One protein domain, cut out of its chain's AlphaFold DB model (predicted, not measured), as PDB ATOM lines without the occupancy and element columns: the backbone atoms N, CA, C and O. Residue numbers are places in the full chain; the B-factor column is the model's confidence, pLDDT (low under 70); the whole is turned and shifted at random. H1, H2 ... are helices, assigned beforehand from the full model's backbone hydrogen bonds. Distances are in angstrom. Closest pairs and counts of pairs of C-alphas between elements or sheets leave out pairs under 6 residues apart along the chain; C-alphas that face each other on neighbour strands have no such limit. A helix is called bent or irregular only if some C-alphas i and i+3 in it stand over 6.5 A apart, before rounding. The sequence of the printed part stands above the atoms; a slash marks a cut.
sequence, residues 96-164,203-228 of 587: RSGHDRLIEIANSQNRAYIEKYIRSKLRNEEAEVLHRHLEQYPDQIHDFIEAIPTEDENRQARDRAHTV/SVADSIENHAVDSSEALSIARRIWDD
ATOM      1  N   ARG A  96     131.787 148.995 141.922       77.38
ATOM      2  CA  ARG A  96     131.380 148.543 143.259       77.38
ATOM      3  C   ARG A  96     131.205 149.736 144.191       77.38
ATOM      4  O   ARG A  96     132.093 150.584 144.293       77.38
ATOM      5  N   SER A  97     130.080 149.766 144.898       82.50
ATOM      6  CA  SER A  97     129.836 150.746 145.955       82.50
ATOM      7  C   SER A  97     130.707 150.444 147.185       82.50
ATOM      8  O   SER A  97     131.144 149.306 147.384       82.50
ATOM      9  N   GLY A  98     130.944 151.443 148.038       82.81
ATOM     10  CA  GLY A  98     131.638 151.247 149.314       82.81
ATOM     11  C   GLY A  98     130.908 150.239 150.203       82.81
ATOM     12  O   GLY A  98     131.542 149.444 150.900       82.81
ATOM     13  N   HIS A  99     129.572 150.197 150.110       87.75
ATOM     14  CA  HIS A  99     128.763 149.155 150.742       87.75
ATOM     15  C   HIS A  99     129.148 147.761 150.257       87.75
ATOM     16  O   HIS A  99     129.402 146.893 151.086       87.75
ATOM     17  N   ASP A 100     129.219 147.545 148.940       88.31
ATOM     18  CA  ASP A 100     129.500 146.222 148.368       88.31
ATOM     19  C   ASP A 100     130.872 145.703 148.803       88.31
ATOM     20  O   ASP A 100     131.014 144.525 149.127       88.31
ATOM     21  N   ARG A 101     131.869 146.592 148.883       86.88
ATOM     22  CA  ARG A 101     133.214 146.238 149.352       86.88
ATOM     23  C   ARG A 101     133.233 145.833 150.827       86.88
ATOM     24  O   ARG A 101     133.859 144.838 151.185       86.88
ATOM     25  N   LEU A 102     132.537 146.571 151.695       86.31
ATOM     26  CA  LEU A 102     132.426 146.190 153.108       86.31
ATOM     27  C   LEU A 102     131.651 144.887 153.298       86.31
ATOM     28  O   LEU A 102     132.018 144.073 154.145       86.31
ATOM     29  N   ILE A 103     130.595 144.677 152.510       87.69
ATOM     30  CA  ILE A 103     129.817 143.437 152.523       87.69
ATOM     31  C   ILE A 103     130.695 142.260 152.095       87.69
ATOM     32  O   ILE A 103     130.632 141.203 152.714       87.69
ATOM     33  N   GLU A 104     131.558 142.431 151.092       87.12
ATOM     34  CA  GLU A 104     132.517 141.408 150.661       87.12
ATOM     35  C   GLU A 104     133.494 141.028 151.788       87.12
ATOM     36  O   GLU A 104     133.681 139.839 152.060       87.12
ATOM     37  N   ILE A 105     134.031 142.016 152.516       83.88
ATOM     38  CA  ILE A 105     134.871 141.778 153.703       83.88
ATOM     39  C   ILE A 105     134.089 141.012 154.780       83.88
ATOM     40  O   ILE A 105     134.569 139.987 155.269       83.88
ATOM     41  N   ALA A 106     132.875 141.450 155.124       83.00
ATOM     42  CA  ALA A 106     132.051 140.793 156.140       83.00
ATOM     43  C   ALA A 106     131.663 139.353 155.744       83.00
ATOM     44  O   ALA A 106     131.719 138.428 156.562       83.00
ATOM     45  N   ASN A 107     131.330 139.131 154.471       84.19
ATOM     46  CA  ASN A 107     130.973 137.819 153.930       84.19
ATOM     47  C   ASN A 107     132.156 136.852 153.932       84.19
ATOM     48  O   ASN A 107     131.963 135.667 154.206       84.19
ATOM     49  N   SER A 108     133.380 137.342 153.702       81.75
ATOM     50  CA  SER A 108     134.593 136.516 153.770       81.75
ATOM     51  C   SER A 108     134.816 135.871 155.148       81.75
ATOM     52  O   SER A 108     135.498 134.853 155.245       81.75
ATOM     53  N   GLN A 109     134.190 136.416 156.198       75.38
ATOM     54  CA  GLN A 109     134.230 135.917 157.577       75.38
ATOM     55  C   GLN A 109     132.864 135.393 158.063       75.38
ATOM     56  O   GLN A 109     132.597 135.336 159.263       75.38
ATOM     57  N   ASN A 110     131.985 134.978 157.141       78.38
ATOM     58  CA  ASN A 110     130.696 134.344 157.450       78.38
ATOM     59  C   ASN A 110     129.694 135.246 158.214       78.38
ATOM     60  O   ASN A 110     128.874 134.759 158.996       78.38
ATOM     61  N   ARG A 111     129.719 136.568 157.984       76.12
ATOM     62  CA  ARG A 111     128.791 137.548 158.593       76.12
ATOM     63  C   ARG A 111     127.718 138.066 157.620       76.12
ATOM     64  O   ARG A 111     127.390 139.243 157.639       76.12
ATOM     65  N   ALA A 112     127.123 137.204 156.793       73.38
ATOM     66  CA  ALA A 112     126.207 137.626 155.717       73.38
ATOM     67  C   ALA A 112     124.955 138.400 156.165       73.38
ATOM     68  O   ALA A 112     124.435 139.232 155.423       73.38
ATOM     69  N   TYR A 113     124.493 138.184 157.394       73.69
ATOM     70  CA  TYR A 113     123.306 138.854 157.920       73.69
ATOM     71  C   TYR A 113     123.504 140.383 158.095       73.69
ATOM     72  O   TYR A 113     122.515 141.115 158.183       73.69
ATOM     73  N   ILE A 114     124.753 140.894 158.104       75.19
ATOM     74  CA  ILE A 114     125.027 142.322 158.336       75.19
ATOM     75  C   ILE A 114     124.811 143.221 157.114       75.19
ATOM     76  O   ILE A 114     124.774 144.446 157.256       75.19
ATOM     77  N   GLU A 115     124.617 142.647 155.924       82.44
ATOM     78  CA  GLU A 115     124.398 143.415 154.693       82.44
ATOM     79  C   GLU A 115     123.266 144.445 154.848       82.44
ATOM     80  O   GLU A 115     123.434 145.614 154.485       82.44
ATOM     81  N   LYS A 116     122.150 144.049 155.482       80.12
ATOM     82  CA  LYS A 116     121.018 144.943 155.783       80.12
ATOM     83  C   LYS A 116     121.466 146.173 156.580       80.12
ATOM     84  O   LYS A 116     121.006 147.277 156.293       80.12
ATOM     85  N   TYR A 117     122.349 146.013 157.565       75.94
ATOM     86  CA  TYR A 117     122.788 147.119 158.419       75.94
ATOM     87  C   TYR A 117     123.870 147.970 157.770       75.94
ATOM     88  O   TYR A 117     123.802 149.185 157.895       75.94
ATOM     89  N   ILE A 118     124.809 147.383 157.020       80.81
ATOM     90  CA  ILE A 118     125.796 148.171 156.265       80.81
ATOM     91  C   ILE A 118     125.071 149.129 155.316       80.81
ATOM     92  O   ILE A 118     125.354 150.324 155.325       80.81
ATOM     93  N   ARG A 119     124.080 148.637 154.561       82.69
ATOM     94  CA  ARG A 119     123.336 149.466 153.600       82.69
ATOM     95  C   ARG A 119     122.389 150.479 154.250       82.69
ATOM     96  O   ARG A 119     122.118 151.511 153.649       82.69
ATOM     97  N   SER A 120     121.853 150.190 155.440       78.75
ATOM     98  CA  SER A 120     120.860 151.060 156.099       78.75
ATOM     99  C   SER A 120     121.438 152.020 157.141       78.75
ATOM    100  O   SER A 120     120.801 153.029 157.441       78.75
ATOM    101  N   LYS A 121     122.609 151.718 157.712       82.25
ATOM    102  CA  LYS A 121     123.216 152.482 158.816       82.25
ATOM    103  C   LYS A 121     124.456 153.267 158.413       82.25
ATOM    104  O   LYS A 121     124.789 154.219 159.112       82.25
ATOM    105  N   LEU A 122     125.128 152.875 157.331       82.44
ATOM    106  CA  LEU A 122     126.260 153.608 156.776       82.44
ATOM    107  C   LEU A 122     125.858 154.222 155.444       82.44
ATOM    108  O   LEU A 122     125.194 153.589 154.623       82.44
ATOM    109  N   ARG A 123     126.309 155.445 155.194       83.44
ATOM    110  CA  ARG A 123     126.295 156.028 153.851       83.44
ATOM    111  C   ARG A 123     127.348 155.354 152.983       83.44
ATOM    112  O   ARG A 123     128.304 154.764 153.487       83.44
ATOM    113  N   ASN A 124     127.179 155.440 151.668       83.75
ATOM    114  CA  ASN A 124     128.101 154.798 150.738       83.75
ATOM    115  C   ASN A 124     129.541 155.323 150.906       83.75
ATOM    116  O   ASN A 124     130.500 154.557 150.873       83.75
ATOM    117  N   GLU A 125     129.696 156.623 151.151       82.12
ATOM    118  CA  GLU A 125     130.998 157.249 151.370       82.12
ATOM    119  C   GLU A 125     131.618 156.866 152.716       82.12
ATOM    120  O   GLU A 125     132.824 156.637 152.789       82.12
ATOM    121  N   GLU A 126     130.803 156.745 153.769       85.19
ATOM    122  CA  GLU A 126     131.251 156.239 155.076       85.19
ATOM    123  C   GLU A 126     131.764 154.808 154.950       85.19
ATOM    124  O   GLU A 126     132.815 154.465 155.492       85.19
ATOM    125  N   ALA A 127     131.041 153.988 154.186       87.12
ATOM    126  CA  ALA A 127     131.414 152.616 153.915       87.12
ATOM    127  C   ALA A 127     132.731 152.516 153.127       87.12
ATOM    128  O   ALA A 127     133.593 151.711 153.472       87.12
ATOM    129  N   GLU A 128     132.930 153.368 152.119       86.94
ATOM    130  CA  GLU A 128     134.178 153.413 151.346       86.94
ATOM    131  C   GLU A 128     135.367 153.894 152.198       86.94
ATOM    132  O   GLU A 128     136.454 153.316 152.120       86.94
ATOM    133  N   VAL A 129     135.182 154.919 153.041       86.69
ATOM    134  CA  VAL A 129     136.229 155.388 153.969       86.69
ATOM    135  C   VAL A 129     136.616 154.283 154.946       86.69
ATOM    136  O   VAL A 129     137.806 154.017 155.129       86.69
ATOM    137  N   LEU A 130     135.624 153.608 155.528       87.69
ATOM    138  CA  LEU A 130     135.856 152.487 156.429       87.69
ATOM    139  C   LEU A 130     136.594 151.350 155.721       87.69
ATOM    140  O   LEU A 130     137.596 150.865 156.236       87.69
ATOM    141  N   HIS A 131     136.155 150.969 154.523       88.62
ATOM    142  CA  HIS A 131     136.801 149.929 153.728       88.62
ATOM    143  C   HIS A 131     138.288 150.229 153.497       88.62
ATOM    144  O   HIS A 131     139.138 149.378 153.745       88.62
ATOM    145  N   ARG A 132     138.630 151.453 153.083       85.88
ATOM    146  CA  ARG A 132     140.031 151.837 152.845       85.88
ATOM    147  C   ARG A 132     140.871 151.867 154.105       85.88
ATOM    148  O   ARG A 132     142.045 151.510 154.066       85.88
ATOM    149  N   HIS A 133     140.284 152.310 155.211       86.31
ATOM    150  CA  HIS A 133     140.956 152.265 156.502       86.31
ATOM    151  C   HIS A 133     141.277 150.818 156.887       86.31
ATOM    152  O   HIS A 133     142.404 150.519 157.269       86.31
ATOM    153  N   LEU A 134     140.326 149.906 156.697       86.19
ATOM    154  CA  LEU A 134     140.514 148.477 156.940       86.19
ATOM    155  C   LEU A 134     141.546 147.838 155.990       86.19
ATOM    156  O   LEU A 134     142.349 147.027 156.439       86.19
ATOM    157  N   GLU A 135     141.602 148.238 154.714       85.38
ATOM    158  CA  GLU A 135     142.672 147.811 153.790       85.38
ATOM    159  C   GLU A 135     144.061 148.283 154.248       85.38
ATOM    160  O   GLU A 135     145.046 147.557 154.114       85.38
ATOM    161  N   GLN A 136     144.154 149.507 154.779       85.44
ATOM    162  CA  GLN A 136     145.415 150.084 155.243       85.44
ATOM    163  C   GLN A 136     145.882 149.489 156.580       85.44
ATOM    164  O   GLN A 136     147.090 149.408 156.819       85.44
ATOM    165  N   TYR A 137     144.949 149.056 157.430       86.75
ATOM    166  CA  TYR A 137     145.223 148.452 158.733       86.75
ATOM    167  C   TYR A 137     144.568 147.065 158.839       86.75
ATOM    168  O   TYR A 137     143.569 146.920 159.548       86.75
ATOM    169  N   PRO A 138     145.136 146.028 158.185       83.31
ATOM    170  CA  PRO A 138     144.543 144.691 158.155       83.31
ATOM    171  C   PRO A 138     144.297 144.087 159.540       83.31
ATOM    172  O   PRO A 138     143.335 143.349 159.726       83.31
ATOM    173  N   ASP A 139     145.120 144.442 160.528       82.69
ATOM    174  CA  ASP A 139     144.974 143.971 161.908       82.69
ATOM    175  C   ASP A 139     143.650 144.441 162.547       82.69
ATOM    176  O   ASP A 139     143.080 143.735 163.372       82.69
ATOM    177  N   GLN A 140     143.103 145.584 162.111       83.81
ATOM    178  CA  GLN A 140     141.821 146.120 162.596       83.81
ATOM    179  C   GLN A 140     140.604 145.483 161.913       83.81
ATOM    180  O   GLN A 140     139.475 145.694 162.357       83.81
ATOM    181  N   ILE A 141     140.802 144.697 160.844       81.75
ATOM    182  CA  ILE A 141     139.718 143.939 160.201       81.75
ATOM    183  C   ILE A 141     139.129 142.947 161.196       81.75
ATOM    184  O   ILE A 141     137.910 142.809 161.270       81.75
ATOM    185  N   HIS A 142     139.982 142.280 161.976       78.00
ATOM    186  CA  HIS A 142     139.528 141.316 162.966       78.00
ATOM    187  C   HIS A 142     138.708 141.997 164.065       78.00
ATOM    188  O   HIS A 142     137.567 141.602 164.273       78.00
ATOM    189  N   ASP A 143     139.225 143.084 164.648       80.81
ATOM    190  CA  ASP A 143     138.524 143.873 165.670       80.81
ATOM    191  C   ASP A 143     137.165 144.385 165.166       80.81
ATOM    192  O   ASP A 143     136.153 144.285 165.858       80.81
ATOM    193  N   PHE A 144     137.112 144.898 163.932       81.12
ATOM    194  CA  PHE A 144     135.865 145.363 163.329       81.12
ATOM    195  C   PHE A 144     134.861 144.220 163.129       81.12
ATOM    196  O   PHE A 144     133.676 144.403 163.395       81.12
ATOM    197  N   ILE A 145     135.315 143.046 162.681       78.44
ATOM    198  CA  ILE A 145     134.455 141.884 162.411       78.44
ATOM    199  C   ILE A 145     134.007 141.175 163.693       78.44
ATOM    200  O   ILE A 145     132.892 140.654 163.734       78.44
ATOM    201  N   GLU A 146     134.829 141.145 164.739       78.94
ATOM    202  CA  GLU A 146     134.424 140.634 166.053       78.94
ATOM    203  C   GLU A 146     133.425 141.567 166.740       78.94
ATOM    204  O   GLU A 146     132.499 141.098 167.397       78.94
ATOM    205  N   ALA A 147     133.557 142.876 166.525       80.06
ATOM    206  CA  ALA A 147     132.634 143.880 167.042       80.06
ATOM    207  C   ALA A 147     131.265 143.893 166.327       80.06
ATOM    208  O   ALA A 147     130.337 144.587 166.765       80.06
ATOM    209  N   ILE A 148     131.138 143.166 165.210       76.06
ATOM    210  CA  ILE A 148     129.864 142.902 164.543       76.06
ATOM    211  C   ILE A 148     129.122 141.845 165.370       76.06
ATOM    212  O   ILE A 148     129.666 140.751 165.541       76.06
ATOM    213  N   PRO A 149     127.877 142.110 165.819       71.00
ATOM    214  CA  PRO A 149     127.088 141.115 166.536       71.00
ATOM    215  C   PRO A 149     127.003 139.790 165.759       71.00
ATOM    216  O   PRO A 149     127.251 139.715 164.554       71.00
ATOM    217  N   THR A 150     126.630 138.701 166.395       73.88
ATOM    218  CA  THR A 150     126.280 137.460 165.694       73.88
ATOM    219  C   THR A 150     124.780 137.411 165.413       73.88
ATOM    220  O   THR A 150     123.981 138.096 166.054       73.88
ATOM    221  N   GLU A 151     124.373 136.578 164.451       72.69
ATOM    222  CA  GLU A 151     122.947 136.357 164.182       72.69
ATOM    223  C   GLU A 151     122.223 135.827 165.432       72.69
ATOM    224  O   GLU A 151     121.093 136.227 165.708       72.69
ATOM    225  N   ASP A 152     122.900 134.999 166.231       72.94
ATOM    226  CA  ASP A 152     122.366 134.456 167.480       72.94
ATOM    227  C   ASP A 152     122.240 135.516 168.582       72.94
ATOM    228  O   ASP A 152     121.247 135.514 169.305       72.94
ATOM    229  N   GLU A 153     123.178 136.463 168.692       70.12
ATOM    230  CA  GLU A 153     123.068 137.593 169.628       70.12
ATOM    231  C   GLU A 153     121.902 138.519 169.265       70.12
ATOM    232  O   GLU A 153     121.119 138.900 170.140       70.12
ATOM    233  N   ASN A 154     121.717 138.812 167.972       69.38
ATOM    234  CA  ASN A 154     120.567 139.589 167.504       69.38
ATOM    235  C   ASN A 154     119.244 138.831 167.691       69.38
ATOM    236  O   ASN A 154     118.258 139.420 168.141       69.38
ATOM    237  N   ARG A 155     119.210 137.517 167.427       70.06
ATOM    238  CA  ARG A 155     118.040 136.666 167.712       70.06
ATOM    239  C   ARG A 155     117.730 136.620 169.203       70.06
ATOM    240  O   ARG A 155     116.578 136.781 169.585       70.06
ATOM    241  N   GLN A 156     118.739 136.496 170.059       70.12
ATOM    242  CA  GLN A 156     118.546 136.471 171.506       70.12
ATOM    243  C   GLN A 156     118.052 137.826 172.042       70.12
ATOM    244  O   GLN A 156     117.217 137.857 172.950       70.12
ATOM    245  N   ALA A 157     118.510 138.945 171.473       65.25
ATOM    246  CA  ALA A 157     117.970 140.271 171.767       65.25
ATOM    247  C   ALA A 157     116.495 140.398 171.335       65.25
ATOM    248  O   ALA A 157     115.667 140.905 172.099       65.25
ATOM    249  N   ARG A 158     116.147 139.864 170.156       66.12
ATOM    250  CA  ARG A 158     114.777 139.815 169.620       66.12
ATOM    251  C   ARG A 158     113.843 138.953 170.481       66.12
ATOM    252  O   ARG A 158     112.755 139.394 170.845       66.12
ATOM    253  N   ASP A 159     114.286 137.768 170.890       67.56
ATOM    254  CA  ASP A 159     113.501 136.836 171.708       67.56
ATOM    255  C   ASP A 159     113.253 137.378 173.123       67.56
ATOM    256  O   ASP A 159     112.142 137.288 173.661       67.56
ATOM    257  N   ARG A 160     114.259 138.029 173.727       61.72
ATOM    258  CA  ARG A 160     114.099 138.706 175.025       61.72
ATOM    259  C   ARG A 160     113.081 139.844 174.948       61.72
ATOM    260  O   ARG A 160     112.298 140.011 175.881       61.72
ATOM    261  N   ALA A 161     113.026 140.571 173.834       55.22
ATOM    262  CA  ALA A 161     112.025 141.610 173.613       55.22
ATOM    263  C   ALA A 161     110.598 141.049 173.490       55.22
ATOM    264  O   ALA A 161     109.681 141.563 174.134       55.22
ATOM    265  N   HIS A 162     110.415 139.952 172.745       54.44
ATOM    266  CA  HIS A 162     109.117 139.277 172.634       54.44
ATOM    267  C   HIS A 162     108.606 138.764 173.989       54.44
ATOM    268  O   HIS A 162     107.405 138.831 174.268       54.44
ATOM    269  N   THR A 163     109.516 138.330 174.865       53.25
ATOM    270  CA  THR A 163     109.183 137.842 176.211       53.25
ATOM    271  C   THR A 163     108.712 138.972 177.139       53.25
ATOM    272  O   THR A 163     107.806 138.771 177.945       53.25
ATOM    273  N   VAL A 164     109.267 140.183 176.995       46.41
ATOM    274  CA  VAL A 164     108.875 141.369 177.782       46.41
ATOM    275  C   VAL A 164     107.559 141.982 177.279       46.41
ATOM    276  O   VAL A 164     106.771 142.466 178.084       46.41
ATOM    277  N   SER A 203     107.232 145.615 164.385       50.28
ATOM    278  CA  SER A 203     107.737 146.999 164.425       50.28
ATOM    279  C   SER A 203     108.556 147.275 165.696       50.28
ATOM    280  O   SER A 203     109.566 147.980 165.667       50.28
ATOM    281  N   VAL A 204     108.170 146.655 166.817       51.84
ATOM    282  CA  VAL A 204     108.925 146.720 168.079       51.84
ATOM    283  C   VAL A 204     110.217 145.903 167.988       51.84
ATOM    284  O   VAL A 204     111.266 146.380 168.419       51.84
ATOM    285  N   ALA A 205     110.162 144.709 167.390       51.50
ATOM    286  CA  ALA A 205     111.332 143.864 167.166       51.50
ATOM    287  C   ALA A 205     112.372 144.548 166.262       51.50
ATOM    288  O   ALA A 205     113.550 144.582 166.614       51.50
ATOM    289  N   ASP A 206     111.938 145.168 165.162       58.25
ATOM    290  CA  ASP A 206     112.820 145.909 164.253       58.25
ATOM    291  C   ASP A 206     113.425 147.158 164.919       58.25
ATOM    292  O   ASP A 206     114.574 147.507 164.657       58.25
ATOM    293  N   SER A 207     112.694 147.832 165.813       57.69
ATOM    294  CA  SER A 207     113.211 148.985 166.568       57.69
ATOM    295  C   SER A 207     114.306 148.585 167.566       57.69
ATOM    296  O   SER A 207     115.326 149.263 167.689       57.69
ATOM    297  N   ILE A 208     114.139 147.443 168.239       58.94
ATOM    298  CA  ILE A 208     115.110 146.923 169.213       58.94
ATOM    299  C   ILE A 208     116.345 146.356 168.511       58.94
ATOM    300  O   ILE A 208     117.464 146.616 168.949       58.94
ATOM    301  N   GLU A 209     116.155 145.649 167.398       59.75
ATOM    302  CA  GLU A 209     117.238 145.186 166.527       59.75
ATOM    303  C   GLU A 209     118.054 146.377 165.996       59.75
ATOM    304  O   GLU A 209     119.280 146.401 166.101       59.75
ATOM    305  N   ASN A 210     117.375 147.429 165.525       61.12
ATOM    306  CA  ASN A 210     118.027 148.670 165.118       61.12
ATOM    307  C   ASN A 210     118.803 149.326 166.265       61.12
ATOM    308  O   ASN A 210     119.902 149.819 166.026       61.12
ATOM    309  N   HIS A 211     118.274 149.307 167.491       61.81
ATOM    310  CA  HIS A 211     118.933 149.896 168.656       61.81
ATOM    311  C   HIS A 211     120.171 149.105 169.106       61.81
ATOM    312  O   HIS A 211     121.196 149.704 169.439       61.81
ATOM    313  N   ALA A 212     120.107 147.770 169.080       60.78
ATOM    314  CA  ALA A 212     121.247 146.903 169.380       60.78
ATOM    315  C   ALA A 212     122.387 147.108 168.371       60.78
ATOM    316  O   ALA A 212     123.553 147.190 168.749       60.78
ATOM    317  N   VAL A 213     122.047 147.292 167.094       64.12
ATOM    318  CA  VAL A 213     123.032 147.613 166.058       64.12
ATOM    319  C   VAL A 213     123.549 149.048 166.200       64.12
ATOM    320  O   VAL A 213     124.760 149.246 166.146       64.12
ATOM    321  N   ASP A 214     122.694 150.041 166.466       65.00
ATOM    322  CA  ASP A 214     123.090 151.450 166.660       65.00
ATOM    323  C   ASP A 214     124.054 151.667 167.836       65.00
ATOM    324  O   ASP A 214     124.821 152.639 167.825       65.00
ATOM    325  N   SER A 215     124.003 150.766 168.820       63.81
ATOM    326  CA  SER A 215     124.874 150.714 169.999       63.81
ATOM    327  C   SER A 215     126.015 149.694 169.883       63.81
ATOM    328  O   SER A 215     126.788 149.550 170.828       63.81
ATOM    329  N   SER A 216     126.157 149.022 168.734       75.25
ATOM    330  CA  SER A 216     127.226 148.046 168.510       75.25
ATOM    331  C   SER A 216     128.610 148.692 168.492       75.25
ATOM    332  O   SER A 216     128.805 149.826 168.033       75.25
ATOM    333  N   GLU A 217     129.598 147.925 168.947       80.19
ATOM    334  CA  GLU A 217     130.993 148.345 168.923       80.19
ATOM    335  C   GLU A 217     131.486 148.537 167.479       80.19
ATOM    336  O   GLU A 217     132.168 149.526 167.208       80.19
ATOM    337  N   ALA A 218     131.033 147.721 166.515       78.19
ATOM    338  CA  ALA A 218     131.378 147.885 165.101       78.19
ATOM    339  C   ALA A 218     130.924 149.234 164.524       78.19
ATOM    340  O   ALA A 218     131.719 149.925 163.883       78.19
ATOM    341  N   LEU A 219     129.679 149.665 164.778       80.06
ATOM    342  CA  LEU A 219     129.242 150.996 164.343       80.06
ATOM    343  C   LEU A 219     129.976 152.107 165.091       80.06
ATOM    344  O   LEU A 219     130.224 153.160 164.506       80.06
ATOM    345  N   SER A 220     130.353 151.893 166.354       82.69
ATOM    346  CA  SER A 220     131.175 152.855 167.093       82.69
ATOM    347  C   SER A 220     132.569 153.021 166.468       82.69
ATOM    348  O   SER A 220     133.025 154.152 166.304       82.69
ATOM    349  N   ILE A 221     133.197 151.923 166.029       85.38
ATOM    350  CA  ILE A 221     134.485 151.917 165.327       85.38
ATOM    351  C   ILE A 221     134.345 152.607 163.968       85.38
ATOM    352  O   ILE A 221     135.130 153.503 163.666       85.38
ATOM    353  N   ALA A 222     133.322 152.247 163.185       85.19
ATOM    354  CA  ALA A 222     133.042 152.863 161.887       85.19
ATOM    355  C   ALA A 222     132.869 154.380 162.007       85.19
ATOM    356  O   ALA A 222     133.490 155.154 161.280       85.19
ATOM    357  N   ARG A 223     132.066 154.807 162.986       85.94
ATOM    358  CA  ARG A 223     131.826 156.217 163.283       85.94
ATOM    359  C   ARG A 223     133.089 156.932 163.757       85.94
ATOM    360  O   ARG A 223     133.335 158.037 163.305       85.94
ATOM    361  N   ARG A 224     133.912 156.309 164.605       88.31
ATOM    362  CA  ARG A 224     135.196 156.885 165.036       88.31
ATOM    363  C   ARG A 224     136.151 157.076 163.859       88.31
ATOM    364  O   ARG A 224     136.746 158.136 163.739       88.31
ATOM    365  N   ILE A 225     136.270 156.081 162.980       88.38
ATOM    366  CA  ILE A 225     137.108 156.168 161.771       88.38
ATOM    367  C   ILE A 225     136.619 157.298 160.861       88.38
ATOM    368  O   ILE A 225     137.426 158.051 160.318       88.38
ATOM    369  N   TRP A 226     135.303 157.438 160.716       89.31
ATOM    370  CA  TRP A 226     134.698 158.532 159.968       89.31
ATOM    371  C   TRP A 226     134.979 159.904 160.592       89.31
ATOM    372  O   TRP A 226     135.397 160.827 159.888       89.31
ATOM    373  N   ASP A 227     134.805 160.024 161.910       87.69
ATOM    374  CA  ASP A 227     135.110 161.238 162.664       87.69
ATOM    375  C   ASP A 227     136.590 161.606 162.453       87.69
ATOM    376  O   ASP A 227     136.898 162.712 162.001       87.69
ATOM    377  N   ASP A 228     137.509 160.665 162.681       89.31
ATOM    378  CA  ASP A 228     138.952 160.849 162.501       89.31
ATOM    379  C   ASP A 228     139.308 161.247 161.063       89.31
ATOM    380  O   ASP A 228     140.156 162.119 160.851       89.31
TER     381      ASP A 228
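Overview. This is residues 96 to 164 and 203 to 228 of the 587 residues of an uncharacterized protein of Cordyceps fumosorosea (strain ARSEF 2679) (UniProt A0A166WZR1). Two lobes of helices make an elongated whole: a larger one in which the hairpin H1 and H2 packs through H1 on H3, with H7 crossing H3 and H4 meeting the first part of H7, and a smaller one at the other end of the long axis, the pair H5 and H6. The printed part has 95 residues with seven named helices, H1 to H7 in chain order, and no named strand; the class is all helix. It is compact, with a radius of gyration of the C-alphas of 13.5 A, and spans 44 by 23 by 22 A.

Along the chain. H5, the longest helix, is residues 151 to 164, 20.2 A, ending at C-alpha 164 (108.875, 141.369, 177.782). H6 is residues 203 to 214, 16.1 A, and H7 residues 217 to 228, 16.2 A, ending at C-alpha 228 (138.952, 160.849, 162.501). H1 is residues 98 to 108, 15.7 A, from C-alpha 98 (131.638, 151.247, 149.314). H2 is residues 112 to 121, 15.5 A, and only just irregular: C-alphas 113 and 116 are 6.8 A apart. H3 is residues 124 to 136, 18.5 A, and H4 residues 139 to 146, 11.8 A.

Arrangement. H5 touches H6 at a steep tilt of 47 degrees, opposite ways; their closest C-alphas, of Arg 158 and Ala 205, are 5.9 A apart. H2 and H6 are close but not clearly touching, Tyr 117 to Val 213, 7.7 A between C-alphas. H1 and H2 form a helical hairpin at a shallow tilt of 22 degrees, closest at C-alphas 103 and 115, 5.8 A. H1 touches H3 at a steep tilt of 50 degrees, C-alphas 98 and 128 closest at 3.9 A. H7 touches H3 with residues 222 to 226 alone, about perpendicular at 89 degrees, C-alphas 130 and 222 closest at 6.2 A. With residues 217 to 221 alone H7 touches H4, C-alphas 144 and 218 closest at 5.4 A. H5 and H7 are apart. H1, H3, H5, H6 and H7 have every O i to N i+4 pair within hydrogen-bond range, H2 4 of 6 and H4 3 of 4.

Size, cuts and confidence. The farthest C-alphas, of Gln 136 and Val 164, are 43.8 A apart. Residues 165 to 202 are not printed; C-alphas 164 and 203 are 14.5 A apart across the cut. Of the links printed whole, each is tight. Mean pLDDT of the printed part is 76.5; it is under 70 at residue 154, residues 157 to 164 and residues 203 to 215.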